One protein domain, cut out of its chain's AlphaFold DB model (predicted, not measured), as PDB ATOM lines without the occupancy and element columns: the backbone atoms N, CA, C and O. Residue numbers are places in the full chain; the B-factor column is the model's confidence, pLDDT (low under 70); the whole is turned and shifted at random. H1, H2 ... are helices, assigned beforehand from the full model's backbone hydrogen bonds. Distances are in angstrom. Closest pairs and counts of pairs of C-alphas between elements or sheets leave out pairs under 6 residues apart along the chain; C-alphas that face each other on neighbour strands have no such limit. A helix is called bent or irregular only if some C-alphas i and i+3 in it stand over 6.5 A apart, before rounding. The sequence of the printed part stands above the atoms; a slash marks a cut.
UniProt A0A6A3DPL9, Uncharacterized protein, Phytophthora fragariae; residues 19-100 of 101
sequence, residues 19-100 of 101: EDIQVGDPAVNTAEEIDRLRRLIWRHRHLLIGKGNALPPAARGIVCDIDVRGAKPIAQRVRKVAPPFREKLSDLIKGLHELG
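Overview. This is residues 19 to 100 of the 101 residues of an uncharacterized protein of Phytophthora fragariae (UniProt A0A6A3DPL9). This is an open, winding chain with little regular structure: the longer helix H2 and the helix H1 sit far from each other, joined by a long looping link that sticks out at residues 59 to 80. The printed part has 82 residues, with two named helices, H1 then H2, and no named strand; the class is all helix, with under half of the residues in named elements. It is extended, with a radius of gyration of the C-alphas of 21.6 A, and spans 60 by 38 by 23 A.

Arrangement. H2, residues 83 to 99, and H1, residues 31 to 43, are apart. In H1 every O i to N i+4 pair is within hydrogen-bond range, in H2 11 of 13. H2 is irregular: C-alphas 84 and 87 are 7.0 A apart.

Along the chain. H2 is 25.1 A long and ends at C-alpha 99 (52.314, 33.006, 39.345). H1 is 18.4 A long and begins at C-alpha 31 (31.395, 42.083, 70.454).

Size, cuts and confidence. The C-alphas farthest apart, of Ala 31 and Lys 72, are 61.5 A apart. The printed part has no cut. The link from H1 to H2 is long, 39 residues. pLDDT is under 70 at residues 46, 48 to 63 and 99 to 100.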
ATOM      1  N   GLU A  19      42.726  44.325  63.923       76.12
ATOM      2  CA  GLU A  19      41.561  45.186  63.691       76.12
ATOM      3  C   GLU A  19      41.056  45.118  62.245       76.12
ATOM      4  O   GLU A  19      39.855  45.264  62.008       76.12
ATOM      5  N   ASP A  20      41.944  44.794  61.302       74.44
ATOM      6  CA  ASP A  20      41.629  44.679  59.876       74.44
ATOM      7  C   ASP A  20      40.821  43.412  59.540       74.44
ATOM      8  O   ASP A  20      40.253  43.287  58.451       74.44
ATOM      9  N   ILE A  21      40.723  42.459  60.478       79.62
ATOM     10  CA  ILE A  21      39.940  41.233  60.295       79.62
ATOM     11  C   ILE A  21      38.442  41.555  60.394       79.62
ATOM     12  O   ILE A  21      37.863  41.691  61.482       79.62
ATOM     13  N   GLN A  22      37.789  41.605  59.233       80.25
ATOM     14  CA  GLN A  22      36.333  41.642  59.121       80.25
ATOM     15  C   GLN A  22      35.764  40.226  59.303       80.25
ATOM     16  O   GLN A  22      35.935  39.363  58.442       80.25
ATOM     17  N   VAL A  23      35.107  39.973  60.439       81.50
ATOM     18  CA  VAL A  23      34.474  38.685  60.761       81.50
ATOM     19  C   VAL A  23      33.232  38.882  61.630       81.50
ATOM     20  O   VAL A  23      33.220  39.743  62.507       81.50
ATOM     21  N   GLY A  24      32.222  38.036  61.411       80.25
ATOM     22  CA  GLY A  24      30.943  38.089  62.119       80.25
ATOM     23  C   GLY A  24      30.030  39.201  61.605       80.25
ATOM     24  O   GLY A  24      30.460  40.089  60.869       80.25
ATOM     25  N   ASP A  25      28.758  39.134  61.985       83.31
ATOM     26  CA  ASP A  25      27.784  40.193  61.721       83.31
ATOM     27  C   ASP A  25      27.506  40.940  63.038       83.31
ATOM     28  O   ASP A  25      27.029  40.309  63.983       83.31
ATOM     29  N   PRO A  26      27.771  42.257  63.137       81.25
ATOM     30  CA  PRO A  26      27.470  43.043  64.336       81.25
ATOM     31  C   PRO A  26      25.993  43.017  64.754       81.25
ATOM     32  O   PRO A  26      25.685  43.304  65.908       81.25
ATOM     33  N   ALA A  27      25.076  42.704  63.832       83.12
ATOM     34  CA  ALA A  27      23.651  42.578  64.119       83.12
ATOM     35  C   ALA A  27      23.277  41.226  64.752       83.12
ATOM     36  O   ALA A  27      22.204  41.104  65.342       83.12
ATOM     37  N   VAL A  28      24.140  40.212  64.624       85.88
ATOM     38  CA  VAL A  28      23.866  38.826  65.045       85.88
ATOM     39  C   VAL A  28      24.818  38.363  66.148       85.88
ATOM     40  O   VAL A  28      24.430  37.574  67.005       85.88
ATOM     41  N   ASN A  29      26.058  38.847  66.144       84.25
ATOM     42  CA  ASN A  29      27.112  38.431  67.057       84.25
ATOM     43  C   ASN A  29      27.420  39.513  68.091       84.25
ATOM     44  O   ASN A  29      27.481  40.704  67.788       84.25
ATOM     45  N   THR A  30      27.694  39.080  69.318       87.38
ATOM     46  CA  THR A  30      28.182  39.977  70.371       87.38
ATOM     47  C   THR A  30      29.629  40.404  70.101       87.38
ATOM     48  O   THR A  30      30.410  39.680  69.477       87.38
ATOM     49  N   ALA A  31      30.029  41.572  70.616       85.88
ATOM     50  CA  ALA A  31      31.395  42.083  70.454       85.88
ATOM     51  C   ALA A  31      32.467  41.095  70.966       85.88
ATOM     52  O   ALA A  31      33.546  40.987  70.387       85.88
ATOM     53  N   GLU A  32      32.153  40.324  72.009       86.88
ATOM     54  CA  GLU A  32      33.034  39.304  72.587       86.88
ATOM     55  C   GLU A  32      33.203  38.071  71.690       86.88
ATOM     56  O   GLU A  32      34.250  37.422  71.696       86.88
ATOM     57  N   GLU A  33      32.172  37.697  70.932       86.44
ATOM     58  CA  GLU A  33      32.251  36.612  69.950       86.44
ATOM     59  C   GLU A  33      33.064  37.042  68.733       86.44
ATOM     60  O   GLU A  33      33.925  36.289  68.277       86.44
ATOM     61  N   ILE A  34      32.858  38.274  68.262       87.56
ATOM     62  CA  ILE A  34      33.640  38.861  67.171       87.56
ATOM     63  C   ILE A  34      35.120  38.960  67.569       87.56
ATOM     64  O   ILE A  34      35.985  38.540  66.801       87.56
ATOM     65  N   ASP A  35      35.437  39.423  68.784       88.19
ATOM     66  CA  ASP A  35      36.822  39.490  69.274       88.19
ATOM     67  C   ASP A  35      37.466  38.098  69.389       88.19
ATOM     68  O   ASP A  35      38.604  37.881  68.957       88.19
ATOM     69  N   ARG A  36      36.719  37.103  69.889       89.12
ATOM     70  CA  ARG A  36      37.182  35.706  69.931       89.12
ATOM     71  C   ARG A  36      37.474  35.155  68.537       89.12
ATOM     72  O   ARG A  36      38.510  34.511  68.348       89.12
ATOM     73  N   LEU A  37      36.606  35.428  67.565       87.19
ATOM     74  CA  LEU A  37      36.792  35.019  66.174       87.19
ATOM     75  C   LEU A  37      38.013  35.700  65.545       87.19
ATOM     76  O   LEU A  37      38.840  35.011  64.946       87.19
ATOM     77  N   ARG A  38      38.198  37.010  65.750       86.88
ATOM     78  CA  ARG A  38      39.387  37.747  65.282       86.88
ATOM     79  C   ARG A  38      40.680  37.142  65.814       86.88
ATOM     80  O   ARG A  38      41.590  36.857  65.036       86.88
ATOM     81  N   ARG A  39      40.753  36.850  67.118       86.69
ATOM     82  CA  ARG A  39      41.927  36.199  67.733       86.69
ATOM     83  C   ARG A  39      42.192  34.805  67.170       86.69
ATOM     84  O   ARG A  39      43.351  34.426  66.996       86.69
ATOM     85  N   LEU A  40      41.141  34.030  66.903       86.88
ATOM     86  CA  LEU A  40      41.272  32.685  66.345       86.88
ATOM     87  C   LEU A  40      41.798  32.723  64.905       86.88
ATOM     88  O   LEU A  40      42.724  31.978  64.581       86.88
ATOM     89  N   ILE A  41      41.248  33.610  64.078       84.38
ATOM     90  CA  ILE A  41      41.682  33.840  62.695       84.38
ATOM     91  C   ILE A  41      43.133  34.320  62.676       84.38
ATOM     92  O   ILE A  41      43.951  33.770  61.946       84.38
ATOM     93  N   TRP A  42      43.489  35.257  63.556       83.50
ATOM     94  CA  TRP A  42      44.856  35.751  63.693       83.50
ATOM     95  C   TRP A  42      45.858  34.657  64.079       83.50
ATOM     96  O   TRP A  42      46.945  34.572  63.504       83.50
ATOM     97  N   ARG A  43      45.487  33.763  65.008       83.81
ATOM     98  CA  ARG A  43      46.309  32.598  65.382       83.81
ATOM     99  C   ARG A  43      46.551  31.665  64.193       83.81
ATOM    100  O   ARG A  43      47.644  31.124  64.042       83.81
ATOM    101  N   HIS A  44      45.548  31.507  63.335       76.88
ATOM    102  CA  HIS A  44      45.599  30.645  62.156       76.88
ATOM    103  C   HIS A  44      45.903  31.414  60.865       76.88
ATOM    104  O   HIS A  44      45.690  30.880  59.781       76.88
ATOM    105  N   ARG A  45      46.449  32.637  60.948       74.44
ATOM    106  CA  ARG A  45      46.696  33.486  59.769       74.44
ATOM    107  C   ARG A  45      47.572  32.829  58.702       74.44
ATOM    108  O   ARG A  45      47.406  33.095  57.524       74.44
ATOM    109  N   HIS A  46      48.464  31.929  59.111       68.12
ATOM    110  CA  HIS A  46      49.325  31.157  58.213       68.12
ATOM    111  C   HIS A  46      48.556  30.151  57.330       68.12
ATOM    112  O   HIS A  46      49.106  29.669  56.344       68.12
ATOM    113  N   LEU A  47      47.306  29.829  57.686       70.25
ATOM    114  CA  LEU A  47      46.394  28.987  56.906       70.25
ATOM    115  C   LEU A  47      45.476  29.803  55.990       70.25
ATOM    116  O   LEU A  47      44.834  29.234  55.111       70.25
ATOM    117  N   LEU A  48      45.373  31.116  56.208       67.25
ATOM    118  CA  LEU A  48      44.510  31.969  55.407       67.25
ATOM    119  C   LEU A  48      45.167  32.183  54.048       67.25
ATOM    120  O   LEU A  48      46.225  32.796  53.925       67.25
ATOM    121  N   ILE A  49      44.517  31.659  53.018       60.59
ATOM    122  CA  ILE A  49      44.868  31.942  51.636       60.59
ATOM    123  C   ILE A  49      44.302  33.330  51.339       60.59
ATOM    124  O   ILE A  49      43.092  33.544  51.443       60.59
ATOM    125  N   GLY A  50      45.176  34.294  51.041       61.84
ATOM    126  CA  GLY A  50      44.748  35.626  50.614       61.84
ATOM    127  C   GLY A  50      43.822  35.537  49.397       61.84
ATOM    128  O   GLY A  50      43.784  34.528  48.707       61.84
ATOM    129  N   LYS A  51      43.087  36.605  49.084       56.12
ATOM    130  CA  LYS A  51      42.101  36.653  47.980       56.12
ATOM    131  C   LYS A  51      42.696  36.464  46.563       56.12
ATOM    132  O   LYS A  51      41.989  36.625  45.572       56.12
ATOM    133  N   GLY A  52      43.987  36.160  46.453       52.03
ATOM    134  CA  GLY A  52      44.632  35.731  45.217       52.03
ATOM    135  C   GLY A  52      44.593  34.212  45.081       52.03
ATOM    136  O   GLY A  52      44.442  33.494  46.063       52.03
ATOM    137  N   ASN A  53      44.792  33.705  43.868       52.50
ATOM    138  CA  ASN A  53      44.944  32.273  43.578       52.50
ATOM    139  C   ASN A  53      46.258  31.688  44.154       52.50
ATOM    140  O   ASN A  53      46.940  30.910  43.494       52.50
ATOM    141  N   ALA A  54      46.664  32.106  45.351       54.31
ATOM    142  CA  ALA A  54      47.868  31.642  46.005       54.31
ATOM    143  C   ALA A  54      47.630  30.227  46.530       54.31
ATOM    144  O   ALA A  54      46.689  29.959  47.276       54.31
ATOM    145  N   LEU A  55      48.498  29.305  46.138       50.00
ATOM    146  CA  LEU A  55      48.488  27.959  46.685       50.00
ATOM    147  C   LEU A  55      48.818  28.012  48.187       50.00
ATOM    148  O   LEU A  55      49.652  28.830  48.598       50.00
ATOM    149  N   PRO A  56      48.200  27.146  49.015       53.91
ATOM    150  CA  PRO A  56      48.567  27.036  50.417       53.91
ATOM    151  C   PRO A  56      50.086  26.842  50.539       53.91
ATOM    152  O   PRO A  56      50.657  26.114  49.726       53.91
ATOM    153  N   PRO A  57      50.759  27.410  51.556       53.25
ATOM    154  CA  PRO A  57      52.191  27.199  51.770       53.25
ATOM    155  C   PRO A  57      52.602  25.718  51.772       53.25
ATOM    156  O   PRO A  57      53.679  25.383  51.300       53.25
ATOM    157  N   ALA A  58      51.711  24.828  52.224       51.44
ATOM    158  CA  ALA A  58      51.909  23.380  52.219       51.44
ATOM    159  C   ALA A  58      51.942  22.740  50.816       51.44
ATOM    160  O   ALA A  58      52.449  21.637  50.676       51.44
ATOM    161  N   ALA A  59      51.412  23.407  49.787       51.91
ATOM    162  CA  ALA A  59      51.441  22.946  48.399       51.91
ATOM    163  C   ALA A  59      52.647  23.492  47.611       51.91
ATOM    164  O   ALA A  59      52.848  23.114  46.456       51.91
ATOM    165  N   ARG A  60      53.463  24.370  48.215       54.09
ATOM    166  CA  ARG A  60      54.678  24.911  47.589       54.09
ATOM    167  C   ARG A  60      55.713  23.793  47.434       54.09
ATOM    168  O   ARG A  60      56.105  23.175  48.418       54.09
ATOM    169  N   GLY A  61      56.138  23.528  46.199       54.72
ATOM    170  CA  GLY A  61      57.147  22.508  45.890       54.72
ATOM    171  C   GLY A  61      56.640  21.060  45.861       54.72
ATOM    172  O   GLY A  61      57.447  20.155  45.653       54.72
ATOM    173  N   ILE A  62      55.332  20.812  46.031       54.41
ATOM    174  CA  ILE A  62      54.771  19.475  45.796       54.41
ATOM    175  C   ILE A  62      54.712  19.238  44.285       54.41
ATOM    176  O   ILE A  62      53.935  19.870  43.572       54.41
ATOM    177  N   VAL A  63      55.539  18.311  43.805       62.84
ATOM    178  CA  VAL A  63      55.508  17.837  42.420       62.84
ATOM    179  C   VAL A  63      54.502  16.696  42.326       62.84
ATOM    180  O   VAL A  63      54.676  15.647  42.948       62.84
ATOM    181  N   CYS A  64      53.449  16.898  41.543       71.75
ATOM    182  CA  CYS A  64      52.512  15.841  41.187       71.75
ATOM    183  C   CYS A  64      52.962  15.205  39.868       71.75
ATOM    184  O   CYS A  64      52.992  15.887  38.844       71.75
ATOM    185  N   ASP A  65      53.295  13.914  39.886       81.94
ATOM    186  CA  ASP A  65      53.528  13.163  38.652       81.94
ATOM    187  C   ASP A  65      52.195  12.779  38.000       81.94
ATOM    188  O   ASP A  65      51.229  12.412  38.677       81.94
ATOM    189  N   ILE A  66      52.153  12.851  36.674       84.25
ATOM    190  CA  ILE A  66      51.030  12.365  35.878       84.25
ATOM    191  C   ILE A  66      51.515  11.103  35.170       84.25
ATOM    192  O   ILE A  66      52.211  11.177  34.155       84.25
ATOM    193  N   ASP A  67      51.125   9.936  35.688       87.69
ATOM    194  CA  ASP A  67      51.432   8.659  35.045       87.69
ATOM    195  C   ASP A  67      50.658   8.531  33.725       87.69
ATOM    196  O   ASP A  67      49.476   8.183  33.680       87.69
ATOM    197  N   VAL A  68      51.357   8.810  32.627       85.44
ATOM    198  CA  VAL A  68      50.823   8.702  31.267       85.44
ATOM    199  C   VAL A  68      50.756   7.259  30.760       85.44
ATOM    200  O   VAL A  68      50.286   7.046  29.645       85.44
ATOM    201  N   ARG A  69      51.229   6.257  31.520       87.81
ATOM    202  CA  ARG A  69      51.211   4.822  31.155       87.81
ATOM    203  C   ARG A  69      51.680   4.525  29.724       87.81
ATOM    204  O   ARG A  69      51.145   3.650  29.049       87.81
ATOM    205  N   GLY A  70      52.665   5.283  29.236       87.38
ATOM    206  CA  GLY A  70      53.198   5.141  27.874       87.38
ATOM    207  C   GLY A  70      52.242   5.567  26.750       87.38
ATOM    208  O   GLY A  70      52.489   5.237  25.588       87.38
ATOM    209  N   ALA A  71      51.161   6.288  27.059       88.88
ATOM    210  CA  ALA A  71      50.266   6.855  26.061       88.88
ATOM    211  C   ALA A  71      51.024   7.813  25.127       88.88
ATOM    212  O   ALA A  71      51.882   8.591  25.550       88.88
ATOM    213  N   LYS A  72      50.698   7.762  23.830       90.50
ATOM    214  CA  LYS A  72      51.294   8.666  22.840       90.50
ATOM    215  C   LYS A  72      50.783  10.096  23.071       90.50
ATOM    216  O   LYS A  72      49.572  10.262  23.225       90.50
ATOM    217  N   PRO A  73      51.656  11.121  23.031       86.38
ATOM    218  CA  PRO A  73      51.228  12.512  23.100       86.38
ATOM    219  C   PRO A  73      50.212  12.839  22.003       86.38
ATOM    220  O   PRO A  73      50.373  12.433  20.849       86.38
ATOM    221  N   ILE A  74      49.173  13.591  22.362       87.12
ATOM    222  CA  ILE A  74      48.133  14.019  21.426       87.12
ATOM    223  C   ILE A  74      48.404  15.470  21.041       87.12
ATOM    224  O   ILE A  74      48.258  16.380  21.853       87.12
ATOM    225  N   ALA A  75      48.756  15.700  19.778       88.50
ATOM    226  CA  ALA A  75      48.841  17.049  19.238       88.50
ATOM    227  C   ALA A  75      47.426  17.580  18.950       88.50
ATOM    228  O   ALA A  75      46.811  17.234  17.939       88.50
ATOM    229  N   GLN A  76      46.891  18.416  19.840       88.69
ATOM    230  CA  GLN A  76      45.584  19.041  19.644       88.69
ATOM    231  C   GLN A  76      45.718  20.387  18.925       88.69
ATOM    232  O   GLN A  76      46.524  21.239  19.291       88.69
ATOM    233  N   ARG A  77      44.890  20.611  17.896       91.62
ATOM    234  CA  ARG A  77      44.826  21.912  17.217       91.62
ATOM    235  C   ARG A  77      44.068  22.917  18.080       91.62
ATOM    236  O   ARG A  77      42.980  22.629  18.578       91.62
ATOM    237  N   VAL A  78      44.623  24.117  18.200       87.25
ATOM    238  CA  VAL A  78      44.018  25.214  18.960       87.25
ATOM    239  C   VAL A  78      42.736  25.697  18.272       87.25
ATOM    240  O   VAL A  78      42.686  25.852  17.049       87.25
ATOM    241  N   ARG A  79      41.689  25.961  19.061       90.38
ATOM    242  CA  ARG A  79      40.447  26.590  18.583       90.38
ATOM    243  C   ARG A  79      40.601  28.110  18.567       90.38
ATOM    244  O   ARG A  79      41.166  28.687  19.490       90.38
ATOM    245  N   LYS A  80      40.074  28.773  17.533       90.06
ATOM    246  CA  LYS A  80      40.097  30.242  17.451       90.06
ATOM    247  C   LYS A  80      39.231  30.845  18.558       90.06
ATOM    248  O   LYS A  80      38.058  30.507  18.681       90.06
ATOM    249  N   VAL A  81      39.807  31.779  19.309       89.81
ATOM    250  CA  VAL A  81      39.103  32.564  20.330       89.81
ATOM    251  C   VAL A  81      38.492  33.803  19.675       89.81
ATOM    252  O   VAL A  81      39.149  34.484  18.869       89.81
ATOM    253  N   ALA A  82      37.230  34.090  19.997       91.88
ATOM    254  CA  ALA A  82      36.540  35.269  19.486       91.88
ATOM    255  C   ALA A  82      37.227  36.560  19.985       91.88
ATOM    256  O   ALA A  82      37.681  36.590  21.131       91.88
ATOM    257  N   PRO A  83      37.318  37.622  19.155       90.50
ATOM    258  CA  PRO A  83      38.084  38.832  19.474       90.50
ATOM    259  C   PRO A  83      37.838  39.438  20.869       90.50
ATOM    260  O   PRO A  83      38.831  39.720  21.535       90.50
ATOM    261  N   PRO A  84      36.590  39.537  21.379       91.50
ATOM    262  CA  PRO A  84      36.320  40.149  22.688       91.50
ATOM    263  C   PRO A  84      36.947  39.426  23.889       91.50
ATOM    264  O   PRO A  84      37.070  40.002  24.964       91.50
ATOM    265  N   PHE A  85      37.319  38.152  23.734       87.62
ATOM    266  CA  PHE A  85      37.878  37.341  24.819       87.62
ATOM    267  C   PHE A  85      39.400  37.214  24.756       87.62
ATOM    268  O   PHE A  85      39.998  36.654  25.671       87.62
ATOM    269  N   ARG A  86      40.041  37.705  23.689       91.25
ATOM    270  CA  ARG A  86      41.487  37.534  23.489       91.25
ATOM    271  C   ARG A  86      42.308  38.294  24.521       91.25
ATOM    272  O   ARG A  86      43.280  37.741  25.017       91.25
ATOM    273  N   GLU A  87      41.903  39.517  24.853       89.12
ATOM    274  CA  GLU A  87      42.590  40.346  25.851       89.12
ATOM    275  C   GLU A  87      42.486  39.723  27.240       89.12
ATOM    276  O   GLU A  87      43.505  39.390  27.830       89.12
ATOM    277  N   LYS A  88      41.269  39.393  27.688       90.75
ATOM    278  CA  LYS A  88      41.054  38.709  28.974       90.75
ATOM    279  C   LYS A  88      41.825  37.394  29.089       90.75
ATOM    280  O   LYS A  88      42.340  37.074  30.154       90.75
ATOM    281  N   LEU A  89      41.893  36.621  28.005       90.25
ATOM    282  CA  LEU A  89      42.664  35.380  27.976       90.25
ATOM    283  C   LEU A  89      44.173  35.652  28.050       90.25
ATOM    284  O   LEU A  89      44.881  34.932  28.744       90.25
ATOM    285  N   SER A  90      44.654  36.682  27.352       88.50
ATOM    286  CA  SER A  90      46.052  37.119  27.395       88.50
ATOM    287  C   SER A  90      46.455  37.552  28.803       88.50
ATOM    288  O   SER A  90      47.468  37.086  29.314       88.50
ATOM    289  N   ASP A  91      45.632  38.367  29.461       88.56
ATOM    290  CA  ASP A  91      45.892  38.846  30.820       88.56
ATOM    291  C   ASP A  91      45.879  37.698  31.831       88.56
ATOM    292  O   ASP A  91      46.748  37.622  32.696       88.56
ATOM    293  N   LEU A  92      44.953  36.745  31.671       87.50
ATOM    294  CA  LEU A  92      44.925  35.537  32.491       87.50
ATOM    295  C   LEU A  92      46.194  34.692  32.311       87.50
ATOM    296  O   LEU A  92      46.774  34.250  33.297       87.50
ATOM    297  N   ILE A  93      46.641  34.471  31.069       88.62
ATOM    298  CA  ILE A  93      47.857  33.691  30.790       88.62
ATOM    299  C   ILE A  93      49.096  34.394  31.357       88.62
ATOM    300  O   ILE A  93      49.948  33.729  31.940       88.62
ATOM    301  N   LYS A  94      49.189  35.723  31.229       84.19
ATOM    302  CA  LYS A  94      50.288  36.510  31.809       84.19
ATOM    303  C   LYS A  94      50.309  36.409  33.331       84.19
ATOM    304  O   LYS A  94      51.342  36.052  33.884       84.19
ATOM    305  N   GLY A  95      49.165  36.606  33.988       78.50
ATOM    306  CA  GLY A  95      49.068  36.463  35.441       78.50
ATOM    307  C   GLY A  95      49.431  35.054  35.912       78.50
ATOM    308  O   GLY A  95      50.102  34.893  36.923       78.50
ATOM    309  N   LEU A  96      49.068  34.016  35.152       80.38
ATOM    310  CA  LEU A  96      49.484  32.642  35.449       80.38
ATOM    311  C   LEU A  96      50.987  32.408  35.253       80.38
ATOM    312  O   LEU A  96      51.539  31.566  35.947       80.38
ATOM    313  N   HIS A  97      51.641  33.126  34.338       73.56
ATOM    314  CA  HIS A  97      53.089  33.045  34.113       73.56
ATOM    315  C   HIS A  97      53.903  33.869  35.124       73.56
ATOM    316  O   HIS A  97      55.080  33.597  35.339       73.56
ATOM    317  N   GLU A  98      53.299  34.860  35.769       73.69
ATOM    318  CA  GLU A  98      53.875  35.558  36.929       73.69
ATOM    319  C   GLU A  98      53.669  34.757  38.223       73.69
ATOM    320  O   GLU A  98      54.462  34.850  39.151       73.69
ATOM    321  N   LEU A  99      52.632  33.913  38.254       61.69
ATOM    322  CA  LEU A  99      52.314  33.006  39.345       61.69
ATOM    323  C   LEU A  99      52.830  31.562  39.244       61.69
ATOM    324  O   LEU A  99      52.627  30.903  40.259       61.69
ATOM    325  N   GLY A 100      53.414  30.956  38.171       52.25
ATOM    326  CA  GLY A 100      54.383  31.454  37.151       52.25
ATOM    327  C   GLY A 100      55.938  31.179  37.175       52.25
ATOM    328  O   GLY A 100      56.390  30.041  37.017       52.25
TER     329      GLY A 100